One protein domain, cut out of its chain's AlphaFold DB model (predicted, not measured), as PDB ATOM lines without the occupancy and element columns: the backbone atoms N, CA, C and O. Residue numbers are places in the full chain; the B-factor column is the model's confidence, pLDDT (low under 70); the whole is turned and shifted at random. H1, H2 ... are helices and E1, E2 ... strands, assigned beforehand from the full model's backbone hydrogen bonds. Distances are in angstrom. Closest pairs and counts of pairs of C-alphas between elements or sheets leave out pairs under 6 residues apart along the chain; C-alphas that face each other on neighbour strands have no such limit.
ATOM      1  N   TYR A   6     -60.706 -14.853 -55.529       68.25
ATOM      2  CA  TYR A   6     -59.557 -14.315 -54.793       68.25
ATOM      3  C   TYR A   6     -59.700 -14.586 -53.295       68.25
ATOM      4  O   TYR A   6     -60.814 -14.624 -52.772       68.25
ATOM      5  N   ILE A   7     -58.573 -14.770 -52.614       72.44
ATOM      6  CA  ILE A   7     -58.488 -14.749 -51.153       72.44
ATOM      7  C   ILE A   7     -58.236 -13.296 -50.758       72.44
ATOM      8  O   ILE A   7     -57.321 -12.668 -51.291       72.44
ATOM      9  N   THR A   8     -59.055 -12.755 -49.863       62.47
ATOM     10  CA  THR A   8     -58.918 -11.383 -49.361       62.47
ATOM     11  C   THR A   8     -58.319 -11.377 -47.960       62.47
ATOM     12  O   THR A   8     -58.737 -12.177 -47.120       62.47
ATOM     13  N   ASN A   9     -57.389 -10.457 -47.698       74.19
ATOM     14  CA  ASN A   9     -56.792 -10.262 -46.379       74.19
ATOM     15  C   ASN A   9     -57.802  -9.669 -45.374       74.19
ATOM     16  O   ASN A   9     -58.939  -9.332 -45.714       74.19
ATOM     17  N   THR A  10     -57.380  -9.477 -44.121       69.81
ATOM     18  CA  THR A  10     -58.207  -8.856 -43.064       69.81
ATOM     19  C   THR A  10     -58.609  -7.402 -43.349       69.81
ATOM     20  O   THR A  10     -59.485  -6.869 -42.671       69.81
ATOM     21  N   LYS A  11     -58.006  -6.765 -44.360       77.56
ATOM     22  CA  LYS A  11     -58.330  -5.417 -44.853       77.56
ATOM     23  C   LYS A  11     -59.242  -5.435 -46.088       77.56
ATOM     24  O   LYS A  11     -59.596  -4.372 -46.589       77.56
ATOM     25  N   GLY A  12     -59.644  -6.616 -46.567       75.00
ATOM     26  CA  GLY A  12     -60.483  -6.783 -47.756       75.00
ATOM     27  C   GLY A  12     -59.732  -6.647 -49.085       75.00
ATOM     28  O   GLY A  12     -60.367  -6.589 -50.136       75.00
ATOM     29  N   GLU A  13     -58.401  -6.603 -49.063       71.69
ATOM     30  CA  GLU A  13     -57.571  -6.504 -50.265       71.69
ATOM     31  C   GLU A  13     -57.258  -7.904 -50.817       71.69
ATOM     32  O   GLU A  13     -57.076  -8.837 -50.029       71.69
ATOM     33  N   PRO A  14     -57.167  -8.091 -52.146       74.75
ATOM     34  CA  PRO A  14     -56.814  -9.380 -52.735       74.75
ATOM     35  C   PRO A  14     -55.369  -9.760 -52.382       74.75
ATOM     36  O   PRO A  14     -54.431  -9.087 -52.796       74.75
ATOM     37  N   GLU A  15     -55.190 -10.855 -51.647       71.00
ATOM     38  CA  GLU A  15     -53.883 -11.365 -51.200       71.00
ATOM     39  C   GLU A  15     -53.499 -12.678 -51.903       71.00
ATOM     40  O   GLU A  15     -52.338 -13.071 -51.921       71.00
ATOM     41  N   GLY A  16     -54.451 -13.344 -52.562       66.94
ATOM     42  CA  GLY A  16     -54.163 -14.561 -53.317       66.94
ATOM     43  C   GLY A  16     -55.240 -14.934 -54.324       66.94
ATOM     44  O   GLY A  16     -56.346 -14.394 -54.315       66.94
ATOM     45  N   ILE A  17     -54.918 -15.888 -55.197       66.69
ATOM     46  CA  ILE A  17     -55.866 -16.476 -56.148       66.69
ATOM     47  C   ILE A  17     -56.269 -17.863 -55.650       66.69
ATOM     48  O   ILE A  17     -55.437 -18.747 -55.467       66.69
ATOM     49  N   LEU A  18     -57.571 -18.068 -55.486       64.56
ATOM     50  CA  LEU A  18     -58.190 -19.348 -55.176       64.56
ATOM     51  C   LEU A  18     -58.405 -20.104 -56.499       64.56
ATOM     52  O   LEU A  18     -59.421 -19.947 -57.177       64.56
ATOM     53  N   MET A  19     -57.406 -20.893 -56.905       64.81
ATOM     54  CA  MET A  19     -57.497 -21.753 -58.092       64.81
ATOM     55  C   MET A  19     -58.122 -23.104 -57.739       64.81
ATOM     56  O   MET A  19     -57.617 -23.834 -56.886       64.81
ATOM     57  N   ASN A  20     -59.195 -23.484 -58.436       63.88
ATOM     58  CA  ASN A  20     -59.776 -24.815 -58.295       63.88
ATOM     59  C   ASN A  20     -58.932 -25.876 -59.016       63.88
ATOM     60  O   ASN A  20     -58.273 -25.617 -60.021       63.88
ATOM     61  N   PHE A  21     -59.041 -27.132 -58.578       60.47
ATOM     62  CA  PHE A  21     -58.320 -28.262 -59.183       60.47
ATOM     63  C   PHE A  21     -58.614 -28.448 -60.687       60.47
ATOM     64  O   PHE A  21     -57.763 -28.884 -61.462       60.47
ATOM     65  N   LYS A  22     -59.827 -28.083 -61.127       65.69
ATOM     66  CA  LYS A  22     -60.207 -28.083 -62.550       65.69
ATOM     67  C   LYS A  22     -59.423 -27.043 -63.356       65.69
ATOM     68  O   LYS A  22     -59.139 -27.292 -64.525       65.69
ATOM     69  N   ASP A  23     -59.047 -25.931 -62.736       64.62
ATOM     70  CA  ASP A  23     -58.279 -24.862 -63.372       64.62
ATOM     71  C   ASP A  23     -56.794 -25.212 -63.440       64.62
ATOM     72  O   ASP A  23     -56.174 -24.977 -64.470       64.62
ATOM     73  N   LEU A  24     -56.261 -25.932 -62.447       65.56
ATOM     74  CA  LEU A  24     -54.922 -26.530 -62.528       65.56
ATOM     75  C   LEU A  24     -54.780 -27.453 -63.746       65.56
ATOM     76  O   LEU A  24     -53.817 -27.347 -64.507       65.56
ATOM     77  N   LYS A  25     -55.786 -28.311 -63.980       62.91
ATOM     78  CA  LYS A  25     -55.822 -29.207 -65.146       62.91
ATOM     79  C   LYS A  25     -55.928 -28.439 -66.468       62.91
ATOM     80  O   LYS A  25     -55.339 -28.868 -67.455       62.91
ATOM     81  N   ARG A  26     -56.649 -27.311 -66.500       65.19
ATOM     82  CA  ARG A  26     -56.727 -26.434 -67.686       65.19
ATOM     83  C   ARG A  26     -55.431 -25.686 -67.966       65.19
ATOM     84  O   ARG A  26     -55.114 -25.458 -69.126       65.19
ATOM     85  N   LEU A  27     -54.703 -25.321 -66.919       68.12
ATOM     86  CA  LEU A  27     -53.422 -24.627 -67.006       68.12
ATOM     87  C   LEU A  27     -52.244 -25.590 -67.228       68.12
ATOM     88  O   LEU A  27     -51.104 -25.146 -67.281       68.12
ATOM     89  N   ASN A  28     -52.510 -26.897 -67.374       69.00
ATOM     90  CA  ASN A  28     -51.501 -27.952 -67.513       69.00
ATOM     91  C   ASN A  28     -50.442 -27.934 -66.391       69.00
ATOM     92  O   ASN A  28     -49.299 -28.348 -66.582       69.00
ATOM     93  N   LEU A  29     -50.826 -27.447 -65.210       70.56
ATOM     94  CA  LEU A  29     -49.964 -27.416 -64.039       70.56
ATOM     95  C   LEU A  29     -50.073 -28.760 -63.328       70.56
ATOM     96  O   LEU A  29     -51.170 -29.216 -62.988       70.56
ATOM     97  N   LYS A  30     -48.933 -29.411 -63.086       78.50
ATOM     98  CA  LYS A  30     -48.921 -30.622 -62.271       78.50
ATOM     99  C   LYS A  30     -49.195 -30.225 -60.830       78.50
ATOM    100  O   LYS A  30     -48.551 -29.335 -60.284       78.50
ATOM    101  N   THR A  31     -50.119 -30.932 -60.189       74.81
ATOM    102  CA  THR A  31     -50.472 -30.708 -58.781       74.81
ATOM    103  C   THR A  31     -49.241 -30.738 -57.870       74.81
ATOM    104  O   THR A  31     -49.157 -29.945 -56.941       74.81
ATOM    105  N   ALA A  32     -48.264 -31.598 -58.172       74.12
ATOM    106  CA  ALA A  32     -47.009 -31.692 -57.428       74.12
ATOM    107  C   ALA A  32     -46.190 -30.389 -57.455       74.12
ATOM    108  O   ALA A  32     -45.673 -29.980 -56.418       74.12
ATOM    109  N   ASP A  33     -46.122 -29.715 -58.606       76.25
ATOM    110  CA  ASP A  33     -45.362 -28.469 -58.759       76.25
ATOM    111  C   ASP A  33     -46.037 -27.325 -57.985       76.25
ATOM    112  O   ASP A  33     -45.372 -26.536 -57.317       76.25
ATOM    113  N   VAL A  34     -47.375 -27.291 -57.989       75.62
ATOM    114  CA  VAL A  34     -48.164 -26.311 -57.226       75.62
ATOM    115  C   VAL A  34     -48.039 -26.540 -55.721       75.62
ATOM    116  O   VAL A  34     -47.830 -25.588 -54.977       75.62
ATOM    117  N   ILE A  35     -48.117 -27.792 -55.261       78.88
ATOM    118  CA  ILE A  35     -47.920 -28.132 -53.845       78.88
ATOM    119  C   ILE A  35     -46.511 -27.745 -53.392       78.88
ATOM    120  O   ILE A  35     -46.356 -27.182 -52.310       78.88
ATOM    121  N   LYS A  36     -45.488 -28.017 -54.211       80.06
ATOM    122  CA  LYS A  36     -44.103 -27.655 -53.897       80.06
ATOM    123  C   LYS A  36     -43.954 -26.144 -53.715       80.06
ATOM    124  O   LYS A  36     -43.452 -25.719 -52.682       80.06
ATOM    125  N   MET A  37     -44.468 -25.362 -54.662       78.94
ATOM    126  CA  MET A  37     -44.442 -23.900 -54.612       78.94
ATOM    127  C   MET A  37     -45.181 -23.357 -53.377       78.94
ATOM    128  O   MET A  37     -44.636 -22.530 -52.657       78.94
ATOM    129  N   LEU A  38     -46.373 -23.882 -53.064       78.94
ATOM    130  CA  LEU A  38     -47.114 -23.502 -51.851       78.94
ATOM    131  C   LEU A  38     -46.356 -23.855 -50.563       78.94
ATOM    132  O   LEU A  38     -46.388 -23.091 -49.603       78.94
ATOM    133  N   THR A  39     -45.667 -24.998 -50.535       77.50
ATOM    134  CA  THR A  39     -44.873 -25.430 -49.373       77.50
ATOM    135  C   THR A  39     -43.642 -24.544 -49.176       77.50
ATOM    136  O   THR A  39     -43.263 -24.262 -48.043       77.50
ATOM    137  N   GLU A  40     -43.006 -24.103 -50.263       78.69
ATOM    138  CA  GLU A  40     -41.886 -23.156 -50.220       78.69
ATOM    139  C   GLU A  40     -42.356 -21.779 -49.732       78.69
ATOM    140  O   GLU A  40     -41.780 -21.255 -48.781       78.69
ATOM    141  N   SER A  41     -43.469 -21.261 -50.260       74.06
ATOM    142  CA  SER A  41     -44.060 -20.004 -49.782       74.06
ATOM    143  C   SER A  41     -44.490 -20.064 -48.312       74.06
ATOM    144  O   SER A  41     -44.295 -19.096 -47.583       74.06
ATOM    145  N   ALA A  42     -45.029 -21.193 -47.838       73.50
ATOM    146  CA  ALA A  42     -45.373 -21.364 -46.424       73.50
ATOM    147  C   ALA A  42     -44.137 -21.254 -45.514       73.50
ATOM    148  O   ALA A  42     -44.183 -20.562 -44.501       73.50
ATOM    149  N   LYS A  43     -43.007 -21.856 -45.911       77.00
ATOM    150  CA  LYS A  43     -41.743 -21.746 -45.164       77.00
ATOM    151  C   LYS A  43     -41.211 -20.316 -45.114       77.00
ATOM    152  O   LYS A  43     -40.667 -19.910 -44.094       77.00
ATOM    153  N   GLU A  44     -41.338 -19.569 -46.207       73.81
ATOM    154  CA  GLU A  44     -40.928 -18.160 -46.257       73.81
ATOM    155  C   GLU A  44     -41.785 -17.289 -45.332       73.81
ATOM    156  O   GLU A  44     -41.250 -16.422 -44.642       73.81
ATOM    157  N   ILE A  45     -43.094 -17.551 -45.273       73.94
ATOM    158  CA  ILE A  45     -44.015 -16.868 -44.358       73.94
ATOM    159  C   ILE A  45     -43.673 -17.194 -42.903       73.94
ATOM    160  O   ILE A  45     -43.554 -16.269 -42.104       73.94
ATOM    161  N   ASP A  46     -43.464 -18.466 -42.558       72.81
ATOM    162  CA  ASP A  46     -43.093 -18.870 -41.196       72.81
ATOM    163  C   ASP A  46     -41.767 -18.225 -40.764       72.81
ATOM    164  O   ASP A  46     -41.669 -17.669 -39.671       72.81
ATOM    165  N   ALA A  47     -40.768 -18.195 -41.652       74.00
ATOM    166  CA  ALA A  47     -39.504 -17.513 -41.390       74.00
ATOM    167  C   ALA A  47     -39.693 -15.997 -41.196       74.00
ATOM    168  O   ALA A  47     -39.102 -15.402 -40.296       74.00
ATOM    169  N   ALA A  48     -40.528 -15.355 -42.018       72.19
ATOM    170  CA  ALA A  48     -40.845 -13.939 -41.868       72.19
ATOM    171  C   ALA A  48     -41.583 -13.652 -40.551       72.19
ATOM    172  O   ALA A  48     -41.294 -12.646 -39.901       72.19
ATOM    173  N   ILE A  49     -42.487 -14.543 -40.129       69.31
ATOM    174  CA  ILE A  49     -43.153 -14.471 -38.827       69.31
ATOM    175  C   ILE A  49     -42.104 -14.545 -37.722       69.31
ATOM    176  O   ILE A  49     -42.020 -13.593 -36.950       69.31
ATOM    177  N   ASP A  50     -41.252 -15.571 -37.706       69.31
ATOM    178  CA  ASP A  50     -40.194 -15.752 -36.701       69.31
ATOM    179  C   ASP A  50     -39.249 -14.542 -36.606       69.31
ATOM    180  O   ASP A  50     -38.850 -14.144 -35.511       69.31
ATOM    181  N   HIS A  51     -38.927 -13.906 -37.735       67.31
ATOM    182  CA  HIS A  51     -38.124 -12.682 -37.762       67.31
ATOM    183  C   HIS A  51     -38.891 -11.419 -37.333       67.31
ATOM    184  O   HIS A  51     -38.272 -10.454 -36.881       67.31
ATOM    185  N   SER A  52     -40.216 -11.398 -37.487       62.44
ATOM    186  CA  SER A  52     -41.074 -10.255 -37.151       62.44
ATOM    187  C   SER A  52     -41.567 -10.257 -35.706       62.44
ATOM    188  O   SER A  52     -41.910  -9.190 -35.188       62.44
ATOM    189  N   VAL A  53     -41.599 -11.414 -35.033       58.00
ATOM    190  CA  VAL A  53     -41.942 -11.464 -33.612       58.00
ATOM    191  C   VAL A  53     -40.727 -10.974 -32.819       58.00
ATOM    192  O   VAL A  53     -39.675 -11.614 -32.847       58.00
ATOM    193  N   PRO A  54     -40.815  -9.848 -32.086       58.50
ATOM    194  CA  PRO A  54     -39.739  -9.479 -31.185       58.50
ATOM    195  C   PRO A  54     -39.608 -10.601 -30.153       58.50
ATOM    196  O   PRO A  54     -40.605 -10.985 -29.542       58.50
ATOM    197  N   SER A  55     -38.387 -11.093 -29.939       61.06
ATOM    198  CA  SER A  55     -38.010 -12.180 -29.017       61.06
ATOM    199  C   SER A  55     -38.230 -11.856 -27.531       61.06
ATOM    200  O   SER A  55     -37.533 -12.355 -26.649       61.06
ATOM    201  N   THR A  56     -39.209 -11.005 -27.235       58.59
ATOM    202  CA  THR A  56     -39.636 -10.680 -25.885       58.59
ATOM    203  C   THR A  56     -40.236 -11.947 -25.299       58.59
ATOM    204  O   THR A  56     -41.351 -12.341 -25.640       58.59
ATOM    205  N   SER A  57     -39.473 -12.604 -24.431       65.81
ATOM    206  CA  SER A  57     -39.961 -13.728 -23.646       65.81
ATOM    207  C   SER A  57     -41.244 -13.313 -22.925       65.81
ATOM    208  O   SER A  57     -41.373 -12.174 -22.468       65.81
ATOM    209  N   LEU A  58     -42.190 -14.244 -22.771       64.25
ATOM    210  CA  LEU A  58     -43.393 -14.025 -21.963       64.25
ATOM    211  C   LEU A  58     -43.031 -13.484 -20.565       64.25
ATOM    212  O   LEU A  58     -43.743 -12.643 -20.021       64.25
ATOM    213  N   ALA A  59     -41.882 -13.902 -20.019       66.00
ATOM    214  CA  ALA A  59     -41.350 -13.402 -18.755       66.00
ATOM    215  C   ALA A  59     -40.979 -11.906 -18.800       66.00
ATOM    216  O   ALA A  59     -41.298 -11.175 -17.863       66.00
ATOM    217  N   ASP A  60     -40.379 -11.429 -19.895       67.56
ATOM    218  CA  ASP A  60     -40.012 -10.018 -20.073       67.56
ATOM    219  C   ASP A  60     -41.245  -9.131 -20.271       67.56
ATOM    220  O   ASP A  60     -41.314  -8.013 -19.753       67.56
ATOM    221  N   ALA A  61     -42.252  -9.639 -20.988       70.38
ATOM    222  CA  ALA A  61     -43.527  -8.952 -21.162       70.38
ATOM    223  C   ALA A  61     -44.281  -8.817 -19.824       70.38
ATOM    224  O   ALA A  61     -44.773  -7.735 -19.494       70.38
ATOM    225  N   LEU A  62     -44.311  -9.886 -19.018       72.75
ATOM    226  CA  LEU A  62     -44.939  -9.893 -17.693       72.75
ATOM    227  C   LEU A  62     -44.176  -9.033 -16.674       72.75
ATOM    228  O   LEU A  62     -44.808  -8.343 -15.873       72.75
ATOM    229  N   GLY A  63     -42.840  -9.015 -16.723       75.75
ATOM    230  CA  GLY A  63     -42.004  -8.161 -15.875       75.75
ATOM    231  C   GLY A  63     -42.305  -6.674 -16.079       75.75
ATOM    232  O   GLY A  63     -42.636  -5.971 -15.125       75.75
ATOM    233  N   LYS A  64     -42.322  -6.215 -17.338       71.50
ATOM    234  CA  LYS A  64     -42.667  -4.822 -17.683       71.50
ATOM    235  C   LYS A  64     -44.104  -4.447 -17.310       71.50
ATOM    236  O   LYS A  64     -44.368  -3.290 -16.991       71.50
ATOM    237  N   PHE A  65     -45.039  -5.397 -17.366       71.06
ATOM    238  CA  PHE A  65     -46.428  -5.157 -16.974       71.06
ATOM    239  C   PHE A  65     -46.580  -5.019 -15.453       71.06
ATOM    240  O   PHE A  65     -47.281  -4.125 -14.987       71.06
ATOM    241  N   LYS A  66     -45.872  -5.846 -14.671       71.12
ATOM    242  CA  LYS A  66     -45.866  -5.781 -13.202       71.12
ATOM    243  C   LYS A  66     -45.283  -4.468 -12.678       71.12
ATOM    244  O   LYS A  66     -45.818  -3.918 -11.721       71.12
ATOM    245  N   ASP A  67     -44.233  -3.952 -13.311       67.62
ATOM    246  CA  ASP A  67     -43.620  -2.682 -12.905       67.62
ATOM    247  C   ASP A  67     -44.479  -1.453 -13.247       67.62
ATOM    248  O   ASP A  67     -44.359  -0.433 -12.581       67.62
ATOM    249  N   LYS A  68     -45.391  -1.553 -14.225       70.81
ATOM    250  CA  LYS A  68     -46.385  -0.503 -14.525       70.81
ATOM    251  C   LYS A  68     -47.604  -0.498 -13.595       70.81
ATOM    252  O   LYS A  68     -48.392   0.439 -13.656       70.81
ATOM    253  N   LEU A  69     -47.791  -1.549 -12.794       66.06
ATOM    254  CA  LEU A  69     -48.887  -1.679 -11.822       66.06
ATOM    255  C   LEU A  69     -48.477  -1.271 -10.393       66.06
ATOM    256  O   LEU A  69     -49.271  -1.441  -9.469       66.06
TER     257      LEU A  69
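What this domain is: This is residues 6 to 69 of the 70 residues of an uncharacterized protein of Solitalea canadensis (strain ATCC 29591 / DSM 3403 / NBRC 15130 / NCIMB 12057 / USAM 9D) (UniProt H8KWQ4). A small hairpin of two strands, E1 and E2, is joined through the short helix H1 to one end of the long helix H2, in an open hook whose hairpin is apart from H2. H2 makes much of the length, and beyond its other end the smaller helix H3 stands free as an arm. The printed part has 64 residues, with two named strands and three named helices in the order E1, E2, H1, H2, H3; the sheet E1 - E2 is antiparallel and the class is mostly helix. The whole is extended, with a radius of gyration of the C-alphas of 19.6 A and spans of 61 by 25 by 13 A.

Where its parts are: E1, residues 6 to 8, begins at C-alpha 6 (-59.557, -14.315, -54.793), and E2 is residues 14 to 18, 10.4 A long. H1 is residues 21 to 26. H2, residues 31 to 52, begins at C-alpha 31 (-50.472, -30.708, -58.781) and is 31.2 A long. H3, residues 58 to 67, is 14.5 A long and ends at C-alpha 67 (-43.620, -2.682, -12.905).

How they stand to each other: E1 and E2 form a hairpin, antiparallel at 142 degrees between directions; N 7 and O 16 are 2.8 A apart and N 15 and O 7 2.8 A, within hydrogen-bond range. H1 and H2 are close but not clearly touching, their closest C-alphas those of Leu 24 and Thr 31 at 7.2 A. They run opposite ways at a steep tilt of 59 degrees. E2 and H2 are apart, as are H2 and H3. In H1, H2 and H3 every O i to N i+4 pair is within hydrogen-bond range.

The domain as a whole: The C-alphas of Asn 28 and Leu 69, the two farthest apart, are 61.6 A apart. Residues 35 to 69 stand free. The printed part has no cut, and its four links are tight. Mean pLDDT of the printed part is 70.1; 30 residues are under 70, among them residues 16 to 28 and 49 to 60.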